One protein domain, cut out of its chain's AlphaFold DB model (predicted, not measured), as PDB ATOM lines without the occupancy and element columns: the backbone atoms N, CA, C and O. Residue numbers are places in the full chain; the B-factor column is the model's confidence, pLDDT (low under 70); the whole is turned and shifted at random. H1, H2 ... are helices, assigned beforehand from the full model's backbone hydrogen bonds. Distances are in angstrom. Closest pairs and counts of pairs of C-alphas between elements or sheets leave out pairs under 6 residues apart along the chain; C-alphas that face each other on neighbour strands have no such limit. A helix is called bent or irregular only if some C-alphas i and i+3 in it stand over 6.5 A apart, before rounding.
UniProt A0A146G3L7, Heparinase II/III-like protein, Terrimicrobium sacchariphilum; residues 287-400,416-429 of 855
ATOM      1  N   THR A 287      -6.323  35.896 -61.748       94.94
ATOM      2  CA  THR A 287      -5.572  35.082 -60.779       94.94
ATOM      3  C   THR A 287      -6.082  33.643 -60.795       94.94
ATOM      4  O   THR A 287      -7.167  33.368 -61.315       94.94
ATOM      5  N   SER A 288      -5.361  32.742 -60.122       94.25
ATOM      6  CA  SER A 288      -5.782  31.351 -59.909       94.25
ATOM      7  C   SER A 288      -7.081  31.193 -59.104       94.25
ATOM      8  O   SER A 288      -7.593  30.078 -58.992       94.25
ATOM      9  N   LYS A 289      -7.645  32.277 -58.546       93.75
ATOM     10  CA  LYS A 289      -8.982  32.271 -57.932       93.75
ATOM     11  C   LYS A 289     -10.099  32.151 -58.972       93.75
ATOM     12  O   LYS A 289     -11.137  31.589 -58.654       93.75
ATOM     13  N   CYS A 290      -9.886  32.673 -60.180       94.75
ATOM     14  CA  CYS A 290     -10.913  32.795 -61.215       94.75
ATOM     15  C   CYS A 290     -10.545  32.035 -62.490       94.75
ATOM     16  O   CYS A 290     -11.299  31.164 -62.915       94.75
ATOM     17  N   ILE A 291      -9.370  32.311 -63.063       95.25
ATOM     18  CA  ILE A 291      -8.798  31.500 -64.142       95.25
ATOM     19  C   ILE A 291      -7.958  30.428 -63.465       95.25
ATOM     20  O   ILE A 291      -6.846  30.690 -63.002       95.25
ATOM     21  N   ARG A 292      -8.520  29.233 -63.319       93.88
ATOM     22  CA  ARG A 292      -7.886  28.162 -62.557       93.88
ATOM     23  C   ARG A 292      -6.601  27.699 -63.261       93.88
ATOM     24  O   ARG A 292      -6.454  27.894 -64.468       93.88
ATOM     25  N   PRO A 293      -5.633  27.111 -62.534       92.69
ATOM     26  CA  PRO A 293      -4.356  26.696 -63.124       92.69
ATOM     27  C   PRO A 293      -4.483  25.761 -64.337       92.69
ATOM     28  O   PRO A 293      -3.627  25.797 -65.218       92.69
ATOM     29  N   ASP A 294      -5.568  24.985 -64.401       92.12
ATOM     30  CA  ASP A 294      -5.929  24.088 -65.504       92.12
ATOM     31  C   ASP A 294      -6.605  24.787 -66.703       92.12
ATOM     32  O   ASP A 294      -6.955  24.134 -67.684       92.12
ATOM     33  N   GLY A 295      -6.764  26.111 -66.641       92.06
ATOM     34  CA  GLY A 295      -7.320  26.966 -67.686       92.06
ATOM     35  C   GLY A 295      -8.804  27.278 -67.521       92.06
ATOM     36  O   GLY A 295      -9.241  28.323 -67.993       92.06
ATOM     37  N   LEU A 296      -9.583  26.443 -66.835       92.88
ATOM     38  CA  LEU A 296     -11.026  26.662 -66.744       92.88
ATOM     39  C   LEU A 296     -11.387  27.829 -65.822       92.88
ATOM     40  O   LEU A 296     -10.708  28.155 -64.846       92.88
ATOM     41  N   TRP A 297     -12.519  28.446 -66.130       95.31
ATOM     42  CA  TRP A 297     -13.166  29.418 -65.270       95.31
ATOM     43  C   TRP A 297     -13.724  28.727 -64.020       95.31
ATOM     44  O   TRP A 297     -14.357  27.676 -64.107       95.31
ATOM     45  N   VAL A 298     -13.522  29.343 -62.857       94.31
ATOM     46  CA  VAL A 298     -13.838  28.798 -61.522       94.31
ATOM     47  C   VAL A 298     -15.278  28.306 -61.341       94.31
ATOM     48  O   VAL A 298     -15.537  27.450 -60.502       94.31
ATOM     49  N   GLU A 299     -16.231  28.813 -62.120       92.88
ATOM     50  CA  GLU A 299     -17.627  28.377 -62.016       92.88
ATOM     51  C   GLU A 299     -17.876  26.988 -62.607       92.88
ATOM     52  O   GLU A 299     -18.934  26.417 -62.355       92.88
ATOM     53  N   GLY A 300     -16.941  26.466 -63.409       91.69
ATOM     54  CA  GLY A 300     -17.054  25.161 -64.061       91.69
ATOM     55  C   GLY A 300     -18.171  25.057 -65.104       91.69
ATOM     56  O   GLY A 300     -18.383  23.993 -65.665       91.69
ATOM     57  N   ALA A 301     -18.880  26.150 -65.395       92.62
ATOM     58  CA  ALA A 301     -19.971  26.196 -66.363       92.62
ATOM     59  C   ALA A 301     -19.473  26.777 -67.707       92.62
ATOM     60  O   ALA A 301     -19.257  27.994 -67.805       92.62
ATOM     61  N   PRO A 302     -19.283  25.956 -68.759       90.94
ATOM     62  CA  PRO A 302     -18.616  26.393 -69.984       90.94
ATOM     63  C   PRO A 302     -19.348  27.505 -70.746       90.94
ATOM     64  O   PRO A 302     -18.681  28.361 -71.324       90.94
ATOM     65  N   ALA A 303     -20.688  27.562 -70.721       89.56
ATOM     66  CA  ALA A 303     -21.434  28.663 -71.345       89.56
ATOM     67  C   ALA A 303     -21.123  30.024 -70.697       89.56
ATOM     68  O   ALA A 303     -20.977  31.029 -71.396       89.56
ATOM     69  N   TYR A 304     -20.958  30.060 -69.371       91.00
ATOM     70  CA  TYR A 304     -20.569  31.278 -68.654       91.00
ATOM     71  C   TYR A 304     -19.127  31.683 -68.940       91.00
ATOM     72  O   TYR A 304     -18.842  32.877 -69.046       91.00
ATOM     73  N   GLN A 305     -18.233  30.704 -69.111       93.56
ATOM     74  CA  GLN A 305     -16.861  30.954 -69.539       93.56
ATOM     75  C   GLN A 305     -16.811  31.528 -70.956       93.56
ATOM     76  O   GLN A 305     -16.264  32.611 -71.146       93.56
ATOM     77  N   ALA A 306     -17.357  30.810 -71.943       89.69
ATOM     78  CA  ALA A 306     -17.220  31.130 -73.365       89.69
ATOM     79  C   ALA A 306     -17.987  32.394 -73.790       89.69
ATOM     80  O   ALA A 306     -17.622  33.001 -74.790       89.69
ATOM     81  N   GLY A 307     -19.016  32.792 -73.035       86.12
ATOM     82  CA  GLY A 307     -19.717  34.065 -73.202       86.12
ATOM     83  C   GLY A 307     -19.236  35.120 -72.203       86.12
ATOM     84  O   GLY A 307     -18.207  35.765 -72.392       86.12
ATOM     85  N   ILE A 308     -19.993  35.287 -71.115       91.62
ATOM     86  CA  ILE A 308     -19.921  36.451 -70.213       91.62
ATOM     87  C   ILE A 308     -18.523  36.670 -69.615       91.62
ATOM     88  O   ILE A 308     -18.008  37.789 -69.668       91.62
ATOM     89  N   ALA A 309     -17.901  35.634 -69.042       95.31
ATOM     90  CA  ALA A 309     -16.594  35.786 -68.404       95.31
ATOM     91  C   ALA A 309     -15.515  36.144 -69.436       95.31
ATOM     92  O   ALA A 309     -14.749  37.077 -69.208       95.31
ATOM     93  N   SER A 310     -15.490  35.474 -70.596       95.75
ATOM     94  CA  SER A 310     -14.544  35.799 -71.672       95.75
ATOM     95  C   SER A 310     -14.729  37.218 -72.206       95.75
ATOM     96  O   SER A 310     -13.731  37.896 -72.445       95.75
ATOM     97  N   CYS A 311     -15.969  37.703 -72.347       94.62
ATOM     98  CA  CYS A 311     -16.239  39.092 -72.729       94.62
ATOM     99  C   CYS A 311     -15.622  40.084 -71.733       94.62
ATOM    100  O   CYS A 311     -14.887  40.977 -72.147       94.62
ATOM    101  N   GLY A 312     -15.862  39.903 -70.429       95.88
ATOM    102  CA  GLY A 312     -15.288  40.765 -69.388       95.88
ATOM    103  C   GLY A 312     -13.757  40.720 -69.352       95.88
ATOM    104  O   GLY A 312     -13.105  41.759 -69.379       95.88
ATOM    105  N   LEU A 313     -13.171  39.519 -69.376       97.81
ATOM    106  CA  LEU A 313     -11.715  39.344 -69.338       97.81
ATOM    107  C   LEU A 313     -11.017  39.942 -70.566       97.81
ATOM    108  O   LEU A 313      -9.898  40.438 -70.455       97.81
ATOM    109  N   LEU A 314     -11.644  39.904 -71.742       97.62
ATOM    110  CA  LEU A 314     -11.074  40.513 -72.944       97.62
ATOM    111  C   LEU A 314     -11.241  42.020 -72.988       97.62
ATOM    112  O   LEU A 314     -10.333  42.699 -73.456       97.62
ATOM    113  N   ASN A 315     -12.353  42.539 -72.474       98.25
ATOM    114  CA  ASN A 315     -12.499  43.973 -72.280       98.25
ATOM    115  C   ASN A 315     -11.400  44.503 -71.344       98.25
ATOM    116  O   ASN A 315     -10.780  45.519 -71.658       98.25
ATOM    117  N   ASP A 316     -11.092  43.779 -70.261       98.44
ATOM    118  CA  ASP A 316      -9.953  44.083 -69.388       98.44
ATOM    119  C   ASP A 316      -8.628  44.005 -70.148       98.44
ATOM    120  O   ASP A 316      -7.849  44.954 -70.122       98.44
ATOM    121  N   ALA A 317      -8.369  42.895 -70.846       98.44
ATOM    122  CA  ALA A 317      -7.105  42.667 -71.538       98.44
ATOM    123  C   ALA A 317      -6.825  43.702 -72.633       98.44
ATOM    124  O   ALA A 317      -5.700  44.186 -72.723       98.44
ATOM    125  N   GLU A 318      -7.820  44.070 -73.440       98.19
ATOM    126  CA  GLU A 318      -7.655  45.056 -74.515       98.19
ATOM    127  C   GLU A 318      -7.631  46.491 -73.985       98.19
ATOM    128  O   GLU A 318      -6.801  47.277 -74.430       98.19
ATOM    129  N   THR A 319      -8.436  46.825 -72.970       98.69
ATOM    130  CA  THR A 319      -8.326  48.135 -72.308       98.69
ATOM    131  C   THR A 319      -6.934  48.306 -71.707       98.69
ATOM    132  O   THR A 319      -6.230  49.270 -71.986       98.69
ATOM    133  N   LEU A 320      -6.469  47.327 -70.932       98.69
ATOM    134  CA  LEU A 320      -5.156  47.383 -70.293       98.69
ATOM    135  C   LEU A 320      -3.990  47.264 -71.275       98.69
ATOM    136  O   LEU A 320      -2.919  47.819 -71.004       98.69
ATOM    137  N   TRP A 321      -4.210  46.659 -72.445       98.44
ATOM    138  CA  TRP A 321      -3.256  46.700 -73.548       98.44
ATOM    139  C   TRP A 321      -2.936  48.134 -73.971       98.44
ATOM    140  O   TRP A 321      -1.786  48.402 -74.304       98.44
ATOM    141  N   HIS A 322      -3.900  49.058 -73.926       98.44
ATOM    142  CA  HIS A 322      -3.713  50.488 -74.233       98.44
ATOM    143  C   HIS A 322      -3.119  51.306 -73.082       98.44
ATOM    144  O   HIS A 322      -2.750  52.470 -73.264       98.44
ATOM    145  N   HIS A 323      -2.957  50.683 -71.915       97.94
ATOM    146  CA  HIS A 323      -2.374  51.281 -70.717       97.94
ATOM    147  C   HIS A 323      -1.106  50.547 -70.250       97.94
ATOM    148  O   HIS A 323      -0.723  50.628 -69.083       97.94
ATOM    149  N   GLY A 324      -0.429  49.850 -71.168       97.25
ATOM    150  CA  GLY A 324       0.891  49.259 -70.941       97.25
ATOM    151  C   GLY A 324       0.914  48.031 -70.029       97.25
ATOM    152  O   GLY A 324       1.987  47.671 -69.540       97.25
ATOM    153  N   ILE A 325      -0.229  47.390 -69.779       97.62
ATOM    154  CA  ILE A 325      -0.335  46.202 -68.923       97.62
ATOM    155  C   ILE A 325      -0.658  44.979 -69.795       97.62
ATOM    156  O   ILE A 325      -1.675  44.931 -70.482       97.62
ATOM    157  N   ASP A 326       0.217  43.971 -69.755       97.56
ATOM    158  CA  ASP A 326       0.092  42.753 -70.564       97.56
ATOM    159  C   ASP A 326      -0.648  41.634 -69.820       97.56
ATOM    160  O   ASP A 326      -0.063  40.892 -69.025       97.56
ATOM    161  N   LEU A 327      -1.939  41.479 -70.115       97.62
ATOM    162  CA  LEU A 327      -2.745  40.368 -69.608       97.62
ATOM    163  C   LEU A 327      -2.713  39.113 -70.498       97.62
ATOM    164  O   LEU A 327      -3.123  38.039 -70.055       97.62
ATOM    165  N   TYR A 328      -2.183  39.200 -71.721       97.62
ATOM    166  CA  TYR A 328      -2.053  38.054 -72.627       97.62
ATOM    167  C   TYR A 328      -0.865  37.162 -72.255       97.62
ATOM    168  O   TYR A 328      -0.927  35.942 -72.410       97.62
ATOM    169  N   ARG A 329       0.216  37.750 -71.730       95.94
ATOM    170  CA  ARG A 329       1.373  37.009 -71.198       95.94
ATOM    171  C   ARG A 329       1.256  36.680 -69.708       95.94
ATOM    172  O   ARG A 329       2.076  35.918 -69.198       95.94
ATOM    173  N   TYR A 330       0.249  37.216 -69.018       94.69
ATOM    174  CA  TYR A 330       0.046  36.999 -67.587       94.69
ATOM    175  C   TYR A 330      -0.037  35.507 -67.229       94.69
ATOM    176  O   TYR A 330      -0.710  34.733 -67.915       94.69
ATOM    177  N   ASP A 331       0.664  35.116 -66.158       92.44
ATOM    178  CA  ASP A 331       0.729  33.744 -65.634       92.44
ATOM    179  C   ASP A 331       0.943  32.686 -66.737       92.44
ATOM    180  O   ASP A 331       0.179  31.733 -66.896       92.44
ATOM    181  N   ASN A 332       1.969  32.898 -67.572       91.25
ATOM    182  CA  ASN A 332       2.309  32.048 -68.720       91.25
ATOM    183  C   ASN A 332       1.144  31.855 -69.712       91.25
ATOM    184  O   ASN A 332       0.980  30.780 -70.289       91.25
ATOM    185  N   GLY A 333       0.331  32.891 -69.913       93.88
ATOM    186  CA  GLY A 333      -0.814  32.860 -70.820       93.88
ATOM    187  C   GLY A 333      -2.054  32.214 -70.212       93.88
ATOM    188  O   GLY A 333      -2.683  31.379 -70.859       93.88
ATOM    189  N   ALA A 334      -2.432  32.596 -68.988       94.88
ATOM    190  CA  ALA A 334      -3.660  32.117 -68.344       94.88
ATOM    191  C   ALA A 334      -4.906  32.349 -69.213       94.88
ATOM    192  O   ALA A 334      -5.719  31.441 -69.380       94.88
ATOM    193  N   LEU A 335      -5.012  33.517 -69.858       96.06
ATOM    194  CA  LEU A 335      -6.096  33.800 -70.799       96.06
ATOM    195  C   LEU A 335      -6.061  32.871 -72.025       96.06
ATOM    196  O   LEU A 335      -7.113  32.468 -72.512       96.06
ATOM    197  N   LYS A 336      -4.872  32.478 -72.507       95.12
ATOM    198  CA  LYS A 336      -4.753  31.479 -73.581       95.12
ATOM    199  C   LYS A 336      -5.293  30.126 -73.126       95.12
ATOM    200  O   LYS A 336      -6.105  29.538 -73.829       95.12
ATOM    201  N   ARG A 337      -4.882  29.660 -71.940       93.44
ATOM    202  CA  ARG A 337      -5.365  28.390 -71.372       93.44
ATOM    203  C   ARG A 337      -6.885  28.397 -71.199       93.44
ATOM    204  O   ARG A 337      -7.527  27.395 -71.490       93.44
ATOM    205  N   LEU A 338      -7.463  29.536 -70.817       95.38
ATOM    206  CA  LEU A 338      -8.914  29.710 -70.759       95.38
ATOM    207  C   LEU A 338      -9.587  29.526 -72.120       95.38
ATOM    208  O   LEU A 338     -10.557  28.776 -72.210       95.38
ATOM    209  N   LEU A 339      -9.064  30.129 -73.187       94.69
ATOM    210  CA  LEU A 339      -9.602  29.923 -74.537       94.69
ATOM    211  C   LEU A 339      -9.404  28.477 -75.026       94.69
ATOM    212  O   LEU A 339     -10.322  27.881 -75.588       94.69
ATOM    213  N   ASP A 340      -8.234  27.888 -74.779       93.06
ATOM    214  CA  ASP A 340      -7.908  26.523 -75.210       93.06
ATOM    215  C   ASP A 340      -8.765  25.470 -74.493       93.06
ATOM    216  O   ASP A 340      -9.183  24.488 -75.112       93.06
ATOM    217  N   SER A 341      -9.077  25.684 -73.212       92.81
ATOM    218  CA  SER A 341      -9.832  24.726 -72.394       92.81
ATOM    219  C   SER A 341     -11.205  24.387 -72.984       92.81
ATOM    220  O   SER A 341     -11.598  23.225 -73.000       92.81
ATOM    221  N   ALA A 342     -11.919  25.355 -73.564       91.06
ATOM    222  CA  ALA A 342     -13.212  25.087 -74.189       91.06
ATOM    223  C   ALA A 342     -13.071  24.199 -75.440       91.06
ATOM    224  O   ALA A 342     -13.869  23.285 -75.636       91.06
ATOM    225  N   ILE A 343     -12.025  24.404 -76.254       91.00
ATOM    226  CA  ILE A 343     -11.735  23.549 -77.420       91.00
ATOM    227  C   ILE A 343     -11.421  22.123 -76.966       91.00
ATOM    228  O   ILE A 343     -11.917  21.162 -77.549       91.00
ATOM    229  N   VAL A 344     -10.600  21.986 -75.927       91.19
ATOM    230  CA  VAL A 344     -10.171  20.686 -75.407       91.19
ATOM    231  C   VAL A 344     -11.321  19.958 -74.711       91.19
ATOM    232  O   VAL A 344     -11.375  18.733 -74.779       91.19
ATOM    233  N   LEU A 345     -12.243  20.674 -74.065       92.12
ATOM    234  CA  LEU A 345     -13.423  20.114 -73.398       92.12
ATOM    235  C   LEU A 345     -14.502  19.634 -74.383       92.12
ATOM    236  O   LEU A 345     -15.226  18.689 -74.069       92.12
ATOM    237  N   ALA A 346     -14.602  20.258 -75.561       92.50
ATOM    238  CA  ALA A 346     -15.610  19.941 -76.569       92.50
ATOM    239  C   ALA A 346     -15.617  18.461 -76.964       92.50
ATOM    240  O   ALA A 346     -14.576  17.808 -77.052       92.50
ATOM    241  N   TYR A 347     -16.797  17.933 -77.277       92.56
ATOM    242  CA  TYR A 347     -16.893  16.653 -77.959       92.56
ATOM    243  C   TYR A 347     -16.140  16.714 -79.294       92.56
ATOM    244  O   TYR A 347     -16.089  17.767 -79.937       92.56
ATOM    245  N   PRO A 348     -15.608  15.579 -79.775       88.06
ATOM    246  CA  PRO A 348     -14.936  15.501 -81.066       88.06
ATOM    247  C   PRO A 348     -15.954  15.507 -82.226       88.06
ATOM    248  O   PRO A 348     -15.909  14.668 -83.121       88.06
ATOM    249  N   THR A 349     -16.914  16.432 -82.217       89.06
ATOM    250  CA  THR A 349     -17.893  16.624 -83.290       89.06
ATOM    251  C   THR A 349     -17.382  17.645 -84.307       89.06
ATOM    252  O   THR A 349     -16.551  18.499 -83.981       89.06
ATOM    253  N   PRO A 350     -17.914  17.647 -85.543       86.00
ATOM    254  CA  PRO A 350     -17.575  18.674 -86.525       86.00
ATOM    255  C   PRO A 350     -17.860  20.107 -86.054       86.00
ATOM    256  O   PRO A 350     -17.195  21.034 -86.514       86.00
ATOM    257  N   ARG A 351     -18.837  20.293 -85.151       88.00
ATOM    258  CA  ARG A 351     -19.240  21.606 -84.629       88.00
ATOM    259  C   ARG A 351     -18.617  21.972 -83.277       88.00
ATOM    260  O   ARG A 351     -18.829  23.092 -82.815       88.00
ATOM    261  N   LEU A 352     -17.815  21.081 -82.684       89.12
ATOM    262  CA  LEU A 352     -17.278  21.230 -81.328       89.12
ATOM    263  C   LEU A 352     -18.392  21.529 -80.313       89.12
ATOM    264  O   LEU A 352     -18.402  22.577 -79.666       89.12
ATOM    265  N   ASP A 353     -19.359  20.620 -80.235       91.19
ATOM    266  CA  ASP A 353     -20.414  20.642 -79.225       91.19
ATOM    267  C   ASP A 353     -19.770  20.584 -77.826       91.19
ATOM    268  O   ASP A 353     -18.863  19.785 -77.585       91.19
ATOM    269  N   ILE A 354     -20.217  21.429 -76.901       91.62
ATOM    270  CA  ILE A 354     -19.682  21.514 -75.539       91.62
ATOM    271  C   ILE A 354     -20.614  20.761 -74.579       91.62
ATOM    272  O   ILE A 354     -21.828  20.983 -74.634       91.62
ATOM    273  N   PRO A 355     -20.082  19.901 -73.683       91.94
ATOM    274  CA  PRO A 355     -20.874  19.280 -72.626       91.94
ATOM    275  C   PRO A 355     -21.627  20.326 -71.793       91.94
ATOM    276  O   PRO A 355     -21.052  21.332 -71.371       91.94
ATOM    277  N   ALA A 356     -22.911  20.078 -71.537       91.81
ATOM    278  CA  ALA A 356     -23.798  20.975 -70.795       91.81
ATOM    279  C   ALA A 356     -23.574  20.855 -69.275       91.81
ATOM    280  O   ALA A 356     -24.462  20.485 -68.516       91.81
ATOM    281  N   LEU A 357     -22.340  21.105 -68.840       91.75
ATOM    282  CA  LEU A 357     -21.939  21.021 -67.440       91.75
ATOM    283  C   LEU A 357     -22.563  22.167 -66.651       91.75
ATOM    284  O   LEU A 357     -22.418  23.330 -67.040       91.75
ATOM    285  N   HIS A 358     -23.174  21.838 -65.510       92.19
ATOM    286  CA  HIS A 358     -23.710  22.823 -64.571       92.19
ATOM    287  C   HIS A 358     -24.794  23.702 -65.206       92.19
ATOM    288  O   HIS A 358     -25.539  23.236 -66.070       92.19
ATOM    289  N   ASP A 359     -24.914  24.968 -64.802       90.19
ATOM    290  CA  ASP A 359     -25.800  25.923 -65.471       90.19
ATOM    291  C   ASP A 359     -25.283  26.334 -66.868       90.19
ATOM    292  O   ASP A 359     -25.139  27.508 -67.203       90.19
ATOM    293  N   SER A 360     -24.976  25.360 -67.714       89.12
ATOM    294  CA  SER A 360     -24.661  25.550 -69.117       89.12
ATOM    295  C   SER A 360     -25.777  24.930 -69.939       89.12
ATOM    296  O   SER A 360     -26.068  23.745 -69.811       89.12
ATOM    297  N   ALA A 361     -26.380  25.704 -70.838       82.81
ATOM    298  CA  ALA A 361     -27.128  25.098 -71.931       82.81
ATOM    299  C   ALA A 361     -26.138  24.453 -72.919       82.81
ATOM    300  O   ALA A 361     -24.997  24.923 -73.024       82.81
ATOM    301  N   PRO A 362     -26.545  23.408 -73.661       83.69
ATOM    302  CA  PRO A 362     -25.744  22.889 -74.762       83.69
ATOM    303  C   PRO A 362     -25.459  23.992 -75.791       83.69
ATOM    304  O   PRO A 362     -26.388  24.651 -76.264       83.69
ATOM    305  N   PHE A 363     -24.191  24.170 -76.163       87.75
ATOM    306  CA  PHE A 363     -23.773  25.095 -77.219       87.75
ATOM    307  C   PHE A 363     -22.624  24.511 -78.046       87.75
ATOM    308  O   PHE A 363     -22.015  23.508 -77.680       87.75
ATOM    309  N   GLU A 364     -22.347  25.135 -79.185       90.38
ATOM    310  CA  GLU A 364     -21.327  24.717 -80.149       90.38
ATOM    311  C   GLU A 364     -20.250  25.811 -80.226       90.38
ATOM    312  O   GLU A 364     -20.586  26.996 -80.182       90.38
ATOM    313  N   LEU A 365     -18.965  25.452 -80.379       90.56
ATOM    314  CA  LEU A 365     -17.929  26.454 -80.695       90.56
ATOM    315  C   LEU A 365     -17.934  26.866 -82.173       90.56
ATOM    316  O   LEU A 365     -17.391  27.911 -82.532       90.56
ATOM    317  N   LEU A 366     -18.554  26.056 -83.032       90.31
ATOM    318  CA  LEU A 366     -18.792  26.347 -84.444       90.31
ATOM    319  C   LEU A 366     -20.306  26.324 -84.756       90.31
ATOM    320  O   LEU A 366     -20.745  25.480 -85.544       90.31
ATOM    321  N   PRO A 367     -21.114  27.209 -84.131       84.31
ATOM    322  CA  PRO A 367     -22.565  27.237 -84.321       84.31
ATOM    323  C   PRO A 367     -22.945  27.789 -85.701       84.31
ATOM    324  O   PRO A 367     -22.105  28.283 -86.444       84.31
ATOM    325  N   GLU A 368     -24.217  27.757 -86.083       83.94
ATOM    326  CA  GLU A 368     -24.639  28.488 -87.287       83.94
ATOM    327  C   GLU A 368     -24.432  30.001 -87.115       83.94
ATOM    328  O   GLU A 368     -24.468  30.517 -86.002       83.94
ATOM    329  N   ALA A 369     -24.168  30.710 -88.218       78.31
ATOM    330  CA  ALA A 369     -23.836  32.132 -88.180       78.31
ATOM    331  C   ALA A 369     -25.036  32.978 -87.716       78.31
ATOM    332  O   ALA A 369     -25.896  33.370 -88.506       78.31
ATOM    333  N   ASP A 370     -25.072  33.266 -86.421       83.38
ATOM    334  CA  ASP A 370     -26.061  34.102 -85.751       83.38
ATOM    335  C   ASP A 370     -25.420  34.900 -84.597       83.38
ATOM    336  O   ASP A 370     -24.197  35.041 -84.512       83.38
ATOM    337  N   TRP A 371     -26.232  35.444 -83.692       79.44
ATOM    338  CA  TRP A 371     -25.723  36.176 -82.533       79.44
ATOM    339  C   TRP A 371     -24.924  35.297 -81.548       79.44
ATOM    340  O   TRP A 371     -23.999  35.807 -80.920       79.44
ATOM    341  N   GLN A 372     -25.211  33.994 -81.429       81.94
ATOM    342  CA  GLN A 372     -24.464  33.074 -80.556       81.94
ATOM    343  C   GLN A 372     -23.064  32.825 -81.113       81.94
ATOM    344  O   GLN A 372     -22.082  32.832 -80.369       81.94
ATOM    345  N   SER A 373     -22.951  32.689 -82.439       81.19
ATOM    346  CA  SER A 373     -21.649  32.592 -83.112       81.19
ATOM    347  C   SER A 373     -20.774  33.828 -82.893       81.19
ATOM    348  O   SER A 373     -19.548  33.724 -82.901       81.19
ATOM    349  N   ASN A 374     -21.390  34.996 -82.687       86.25
ATOM    350  CA  ASN A 374     -20.682  36.226 -82.363       86.25
ATOM    351  C   ASN A 374     -20.149  36.191 -80.922       86.25
ATOM    352  O   ASN A 374     -18.959  36.411 -80.713       86.25
ATOM    353  N   GLU A 375     -20.995  35.836 -79.948       88.75
ATOM    354  CA  GLU A 375     -20.603  35.697 -78.535       88.75
ATOM    355  C   GLU A 375     -19.406  34.769 -78.353       88.75
ATOM    356  O   GLU A 375     -18.420  35.144 -77.728       88.75
ATOM    357  N   VAL A 376     -19.464  33.584 -78.960       88.56
ATOM    358  CA  VAL A 376     -18.365  32.620 -78.885       88.56
ATOM    359  C   VAL A 376     -17.182  33.072 -79.735       88.56
ATOM    360  O   VAL A 376     -16.036  32.921 -79.330       88.56
ATOM    361  N   GLY A 377     -17.431  33.624 -80.922       92.25
ATOM    362  CA  GLY A 377     -16.395  33.963 -81.889       92.25
ATOM    363  C   GLY A 377     -15.506  35.140 -81.493       92.25
ATOM    364  O   GLY A 377     -14.319  35.140 -81.835       92.25
ATOM    365  N   MET A 378     -16.043  36.135 -80.777       93.56
ATOM    366  CA  MET A 378     -15.279  37.324 -80.371       93.56
ATOM    367  C   MET A 378     -14.090  36.982 -79.486       93.56
ATOM    368  O   MET A 378     -12.985  37.423 -79.822       93.56
ATOM    369  N   PRO A 379     -14.228  36.137 -78.450       94.88
ATOM    370  CA  PRO A 379     -13.080  35.750 -77.665       94.88
ATOM    371  C   PRO A 379     -11.916  35.158 -78.449       94.88
ATOM    372  O   PRO A 379     -10.767  35.576 -78.284       94.88
ATOM    373  N   TYR A 380     -12.211  34.261 -79.386       95.12
ATOM    374  CA  TYR A 380     -11.188  33.666 -80.244       95.12
ATOM    375  C   TYR A 380     -10.652  34.635 -81.295       95.12
ATOM    376  O   TYR A 380      -9.521  34.467 -81.735       95.12
ATOM    377  N   MET A 381     -11.408  35.659 -81.695       95.12
ATOM    378  CA  MET A 381     -10.927  36.677 -82.632       95.12
ATOM    379  C   MET A 381      -9.819  37.527 -82.009       95.12
ATOM    380  O   MET A 381      -8.762  37.714 -82.618       95.12
ATOM    381  N   TYR A 382     -10.035  37.991 -80.781       96.19
ATOM    382  CA  TYR A 382      -9.031  38.726 -80.016       96.19
ATOM    383  C   TYR A 382      -7.891  37.806 -79.563       96.19
ATOM    384  O   TYR A 382      -6.720  38.164 -79.686       96.19
ATOM    385  N   GLY A 383      -8.205  36.570 -79.167       95.88
ATOM    386  CA  GLY A 383      -7.202  35.529 -78.944       95.88
ATOM    387  C   GLY A 383      -6.316  35.301 -80.174       95.88
ATOM    388  O   GLY A 383      -5.097  35.282 -80.053       95.88
ATOM    389  N   TYR A 384      -6.891  35.201 -81.376       95.62
ATOM    390  CA  TYR A 384      -6.139  35.008 -82.618       95.62
ATOM    391  C   TYR A 384      -5.275  36.222 -82.955       95.62
ATOM    392  O   TYR A 384      -4.111  36.042 -83.310       95.62
ATOM    393  N   ARG A 385      -5.781  37.452 -82.758       94.75
ATOM    394  CA  ARG A 385      -4.984  38.685 -82.917       94.75
ATOM    395  C   ARG A 385      -3.655  38.582 -82.165       94.75
ATOM    396  O   ARG A 385      -2.616  38.917 -82.730       94.75
ATOM    397  N   ARG A 386      -3.688  38.098 -80.920       96.19
ATOM    398  CA  ARG A 386      -2.532  38.059 -80.015       96.19
ATOM    399  C   ARG A 386      -1.714  36.780 -80.135       96.19
ATOM    400  O   ARG A 386      -0.503  36.856 -80.283       96.19
ATOM    401  N   TYR A 387      -2.341  35.614 -80.101       95.00
ATOM    402  CA  TYR A 387      -1.634  34.332 -80.058       95.00
ATOM    403  C   TYR A 387      -1.311  33.765 -81.444       95.00
ATOM    404  O   TYR A 387      -0.408  32.939 -81.556       95.00
ATOM    405  N   GLN A 388      -2.018  34.203 -82.498       92.69
ATOM    406  CA  GLN A 388      -1.877  33.688 -83.871       92.69
ATOM    407  C   GLN A 388      -2.009  32.155 -83.951       92.69
ATOM    408  O   GLN A 388      -1.393  31.509 -84.798       92.69
ATOM    409  N   ASP A 389      -2.808  31.569 -83.054       90.94
ATOM    410  CA  ASP A 389      -2.989  30.123 -82.960       90.94
ATOM    411  C   ASP A 389      -3.921  29.617 -84.079       90.94
ATOM    412  O   ASP A 389      -5.092  30.018 -84.132       90.94
ATOM    413  N   PRO A 390      -3.454  28.724 -84.974       89.38
ATOM    414  CA  PRO A 390      -4.286  28.172 -86.037       89.38
ATOM    415  C   PRO A 390      -5.551  27.464 -85.535       89.38
ATOM    416  O   PRO A 390      -6.548  27.427 -86.261       89.38
ATOM    417  N   ALA A 391      -5.563  26.931 -84.306       88.44
ATOM    418  CA  ALA A 391      -6.729  26.254 -83.735       88.44
ATOM    419  C   ALA A 391      -7.970  27.163 -83.638       88.44
ATOM    420  O   ALA A 391      -9.104  26.666 -83.695       88.44
ATOM    421  N   TYR A 392      -7.756  28.480 -83.556       92.31
ATOM    422  CA  TYR A 392      -8.809  29.489 -83.450       92.31
ATOM    423  C   TYR A 392      -9.412  29.862 -84.809       92.31
ATOM    424  O   TYR A 392     -10.566  30.287 -84.861       92.31
ATOM    425  N   ILE A 393      -8.687  29.655 -85.918       91.81
ATOM    426  CA  ILE A 393      -9.104  30.081 -87.267       91.81
ATOM    427  C   ILE A 393     -10.516  29.594 -87.630       91.81
ATOM    428  O   ILE A 393     -11.312  30.425 -88.072       91.81
ATOM    429  N   PRO A 394     -10.899  28.314 -87.430       90.19
ATOM    430  CA  PRO A 394     -12.242  27.880 -87.807       90.19
ATOM    431  C   PRO A 394     -13.340  28.557 -86.976       90.19
ATOM    432  O   PRO A 394     -14.408  28.826 -87.514       90.19
ATOM    433  N   ILE A 395     -13.072  28.881 -85.704       91.69
ATOM    434  CA  ILE A 395     -14.026  29.574 -84.823       91.69
ATOM    435  C   ILE A 395     -14.201  31.021 -85.288       91.69
ATOM    436  O   ILE A 395     -15.322  31.475 -85.510       91.69
ATOM    437  N   VAL A 396     -13.095  31.720 -85.554       92.62
ATOM    438  CA  VAL A 396     -13.115  33.108 -86.045       92.62
ATOM    439  C   VAL A 396     -13.753  33.214 -87.432       92.62
ATOM    440  O   VAL A 396     -14.484  34.166 -87.710       92.62
ATOM    441  N   LYS A 397     -13.513  32.237 -88.312       90.06
ATOM    442  CA  LYS A 397     -14.131  32.180 -89.643       90.06
ATOM    443  C   LYS A 397     -15.649  32.037 -89.555       90.06
ATOM    444  O   LYS A 397     -16.351  32.639 -90.364       90.06
ATOM    445  N   ASN A 398     -16.123  31.252 -88.593       90.00
ATOM    446  CA  ASN A 398     -17.529  30.928 -88.404       90.00
ATOM    447  C   ASN A 398     -18.308  31.989 -87.598       90.00
ATOM    448  O   ASN A 398     -19.533  32.018 -87.641       90.00
ATOM    449  N   ALA A 399     -17.606  32.876 -86.891       91.00
ATOM    450  CA  ALA A 399     -18.206  33.970 -86.138       91.00
ATOM    451  C   ALA A 399     -18.998  34.939 -87.035       91.00
ATOM    452  O   ALA A 399     -18.487  35.404 -88.061       91.00
ATOM    453  N   SER A 400     -20.205  35.316 -86.604       91.00
ATOM    454  CA  SER A 400     -20.970  36.425 -87.184       91.00
ATOM    455  C   SER A 400     -20.326  37.761 -86.807       91.00
ATOM    456  O   SER A 400     -20.533  38.284 -85.712       91.00
ATOM    457  N   PRO A 416     -10.191  40.242 -88.635       89.75
ATOM    458  CA  PRO A 416      -8.789  39.904 -88.922       89.75
ATOM    459  C   PRO A 416      -8.593  39.115 -90.219       89.75
ATOM    460  O   PRO A 416      -9.409  38.266 -90.574       89.75
ATOM    461  N   GLU A 417      -7.488  39.388 -90.910       86.19
ATOM    462  CA  GLU A 417      -7.039  38.526 -91.997       86.19
ATOM    463  C   GLU A 417      -6.643  37.184 -91.396       86.19
ATOM    464  O   GLU A 417      -5.869  37.114 -90.440       86.19
ATOM    465  N   LEU A 418      -7.232  36.122 -91.929       88.19
ATOM    466  CA  LEU A 418      -6.959  34.767 -91.486       88.19
ATOM    467  C   LEU A 418      -5.939  34.162 -92.440       88.19
ATOM    468  O   LEU A 418      -6.107  34.246 -93.658       88.19
ATOM    469  N   ALA A 419      -4.902  33.539 -91.889       83.81
ATOM    470  CA  ALA A 419      -3.976  32.753 -92.692       83.81
ATOM    471  C   ALA A 419      -4.737  31.664 -93.471       83.81
ATOM    472  O   ALA A 419      -5.693  31.076 -92.955       83.81
ATOM    473  N   ASP A 420      -4.303  31.381 -94.704       73.56
ATOM    474  CA  ASP A 420      -4.864  30.296 -95.510       73.56
ATOM    475  C   ASP A 420      -4.523  28.947 -94.863       73.56
ATOM    476  O   ASP A 420      -3.418  28.418 -95.003       73.56
ATOM    477  N   SER A 421      -5.453  28.401 -94.081       59.38
ATOM    478  CA  SER A 421      -5.272  27.107 -93.431       59.38
ATOM    479  C   SER A 421      -5.744  25.990 -94.368       59.38
ATOM    480  O   SER A 421      -6.776  25.358 -94.132       59.38
ATOM    481  N   SER A 422      -4.996  25.738 -95.447       47.50
ATOM    482  CA  SER A 422      -5.209  24.555 -96.303       47.50
ATOM    483  C   SER A 422      -4.937  23.242 -95.555       47.50
ATOM    484  O   SER A 422      -5.451  22.185 -95.921       47.50
ATOM    485  N   ALA A 423      -4.189  23.309 -94.451       51.59
ATOM    486  CA  ALA A 423      -4.120  22.250 -93.463       51.59
ATOM    487  C   ALA A 423      -5.340  22.355 -92.544       51.59
ATOM    488  O   ALA A 423      -5.451  23.296 -91.755       51.59
ATOM    489  N   ALA A 424      -6.243  21.374 -92.615       48.84
ATOM    490  CA  ALA A 424      -7.164  21.125 -91.517       48.84
ATOM    491  C   ALA A 424      -6.319  21.055 -90.242       48.84
ATOM    492  O   ALA A 424      -5.465  20.174 -90.120       48.84
ATOM    493  N   VAL A 425      -6.497  22.009 -89.325       53.28
ATOM    494  CA  VAL A 425      -5.866  21.911 -88.011       53.28
ATOM    495  C   VAL A 425      -6.432  20.639 -87.407       53.28
ATOM    496  O   VAL A 425      -7.608  20.588 -87.046       53.28
ATOM    497  N   LYS A 426      -5.623  19.576 -87.395       52.25
ATOM    498  CA  LYS A 426      -5.965  18.311 -86.761       52.25
ATOM    499  C   LYS A 426      -5.973  18.602 -85.267       52.25
ATOM    500  O   LYS A 426      -4.943  18.517 -84.610       52.25
ATOM    501  N   ARG A 427      -7.115  19.083 -84.775       60.94
ATOM    502  CA  ARG A 427      -7.325  19.412 -83.364       60.94
ATOM    503  C   ARG A 427      -7.071  18.137 -82.576       60.94
ATOM    504  O   ARG A 427      -7.647  17.099 -82.909       60.94
ATOM    505  N   SER A 428      -6.145  18.184 -81.623       53.59
ATOM    506  CA  SER A 428      -5.806  16.983 -80.876       53.59
ATOM    507  C   SER A 428      -6.996  16.612 -79.990       53.59
ATOM    508  O   SER A 428      -7.531  17.428 -79.245       53.59
ATOM    509  N   ALA A 429      -7.469  15.377 -80.130       67.75
ATOM    510  CA  ALA A 429      -8.508  14.809 -79.282       67.75
ATOM    511  C   ALA A 429      -7.838  14.151 -78.069       67.75
ATOM    512  O   ALA A 429      -7.988  12.958 -77.812       67.75
TER     513      ALA A 429
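This is residues 287 to 400 and 416 to 429 of the 855 residues of the protein "Heparinase II/III-like protein" of Terrimicrobium sacchariphilum (UniProt A0A146G3L7). Two helices running opposite ways, H1 and H2, make one side of this model, and H3 crosses over both of them at a steep angle; H4 folds back along H3, well clear of H1. Long loops join H1 to H2 and H2 to H3, and the second of these, residues 346 to 370, doubles back on itself with a short antiparallel pairing. The printed part has 128 residues with four named helices, in the order H1, H2, H3, H4, and no named strand; the class is all helix, though under half of the residues, 58 of the 128, are in named elements. The whole is compact, with a radius of gyration of the C-alphas of 13.9 A, and its outline is rounded, spanning 37 by 36 by 28 A.

The longest helix by residues is H1, residues 302 to 321, 25.7 A from first to last C-alpha; it begins with the C-alpha of Pro 302 at (-18.616, 26.393, -69.984). H1 has a kink of 35 degrees near residue 310, and it is irregular, only just: C-alphas 306 and 309 are 6.8 A apart. H3, residues 371 to 387, is 24.3 A long and begins with C-alpha 371 at (-25.723, 36.176, -82.533). It has a kink of 31 degrees near residue 378, but is neither bent nor irregular, only just: C-alphas 376 and 379 are 6.3 A apart. H2, residues 334 to 345, measures 16.3 A; it too is neither bent nor irregular, only just, with C-alphas 339 and 342 at 6.0 A. H4, residues 390 to 398, measures 13.7 A and ends with C-alpha 398 at (-17.529, 30.928, -88.404). H4 is irregular, with C-alphas 391 and 394 at 7.0 A.

H1 touches H3 with residues 306 to 314 alone, and H3 touches H1 with residues 375 to 382 alone; their closest C-alphas, those of Gly 307 and Glu 375, are 5.6 A apart. These two helices run the same way at a steep tilt of 45 degrees. H3 is the hub, touching the three other helices. H2 touches H3 with residues 336 to 339 alone, the closest C-alphas being those of Leu 339 and Tyr 380 at 7.0 A, and the two run opposite ways at a steep tilt of 51 degrees. H1 and H2 form a helical hairpin, at a shallow tilt of 24 degrees, but they only just touch, with 3 pairs of C-alphas within 8 A; the closest are those of Pro 302 and Ala 342, at 7.0 A. H3 and H4 form the other helical hairpin, with 15 pairs of C-alphas within 8 A, the closest being those of Gly 377 and Val 396 at 5.4 A; they run opposite ways at a shallow tilt of 31 degrees. H2 and H4 are near each other, while H1 and H4 are apart. Helix packing is part aligned, part crossed. Residues 353 to 354 pair with residues 363 to 364, antiparallel. The O i to N i+4 pairs within hydrogen-bond range are 14 of 16 in H1, 6 of 8 in H2, 11 of 13 in H3 and 3 of 5 in H4.

The two C-alphas farthest apart, those of His 323 and Thr 349, are 40.0 A from each other. The links H1 to H2, of 12 residues, and H2 to H3, of 25 residues, are long; that from H3 to H4, of 2 residues, is tight. Residues 401 to 415 are not printed, and C-alphas 400 and 416 are 12.8 A apart across the cut. Residues 416 to 429 hold no named element; their C-alphas lie 14 to 22 A from the mean of the C-alphas. The mean pLDDT of the printed part is 89.3, and residues 421 to 429 are under 70.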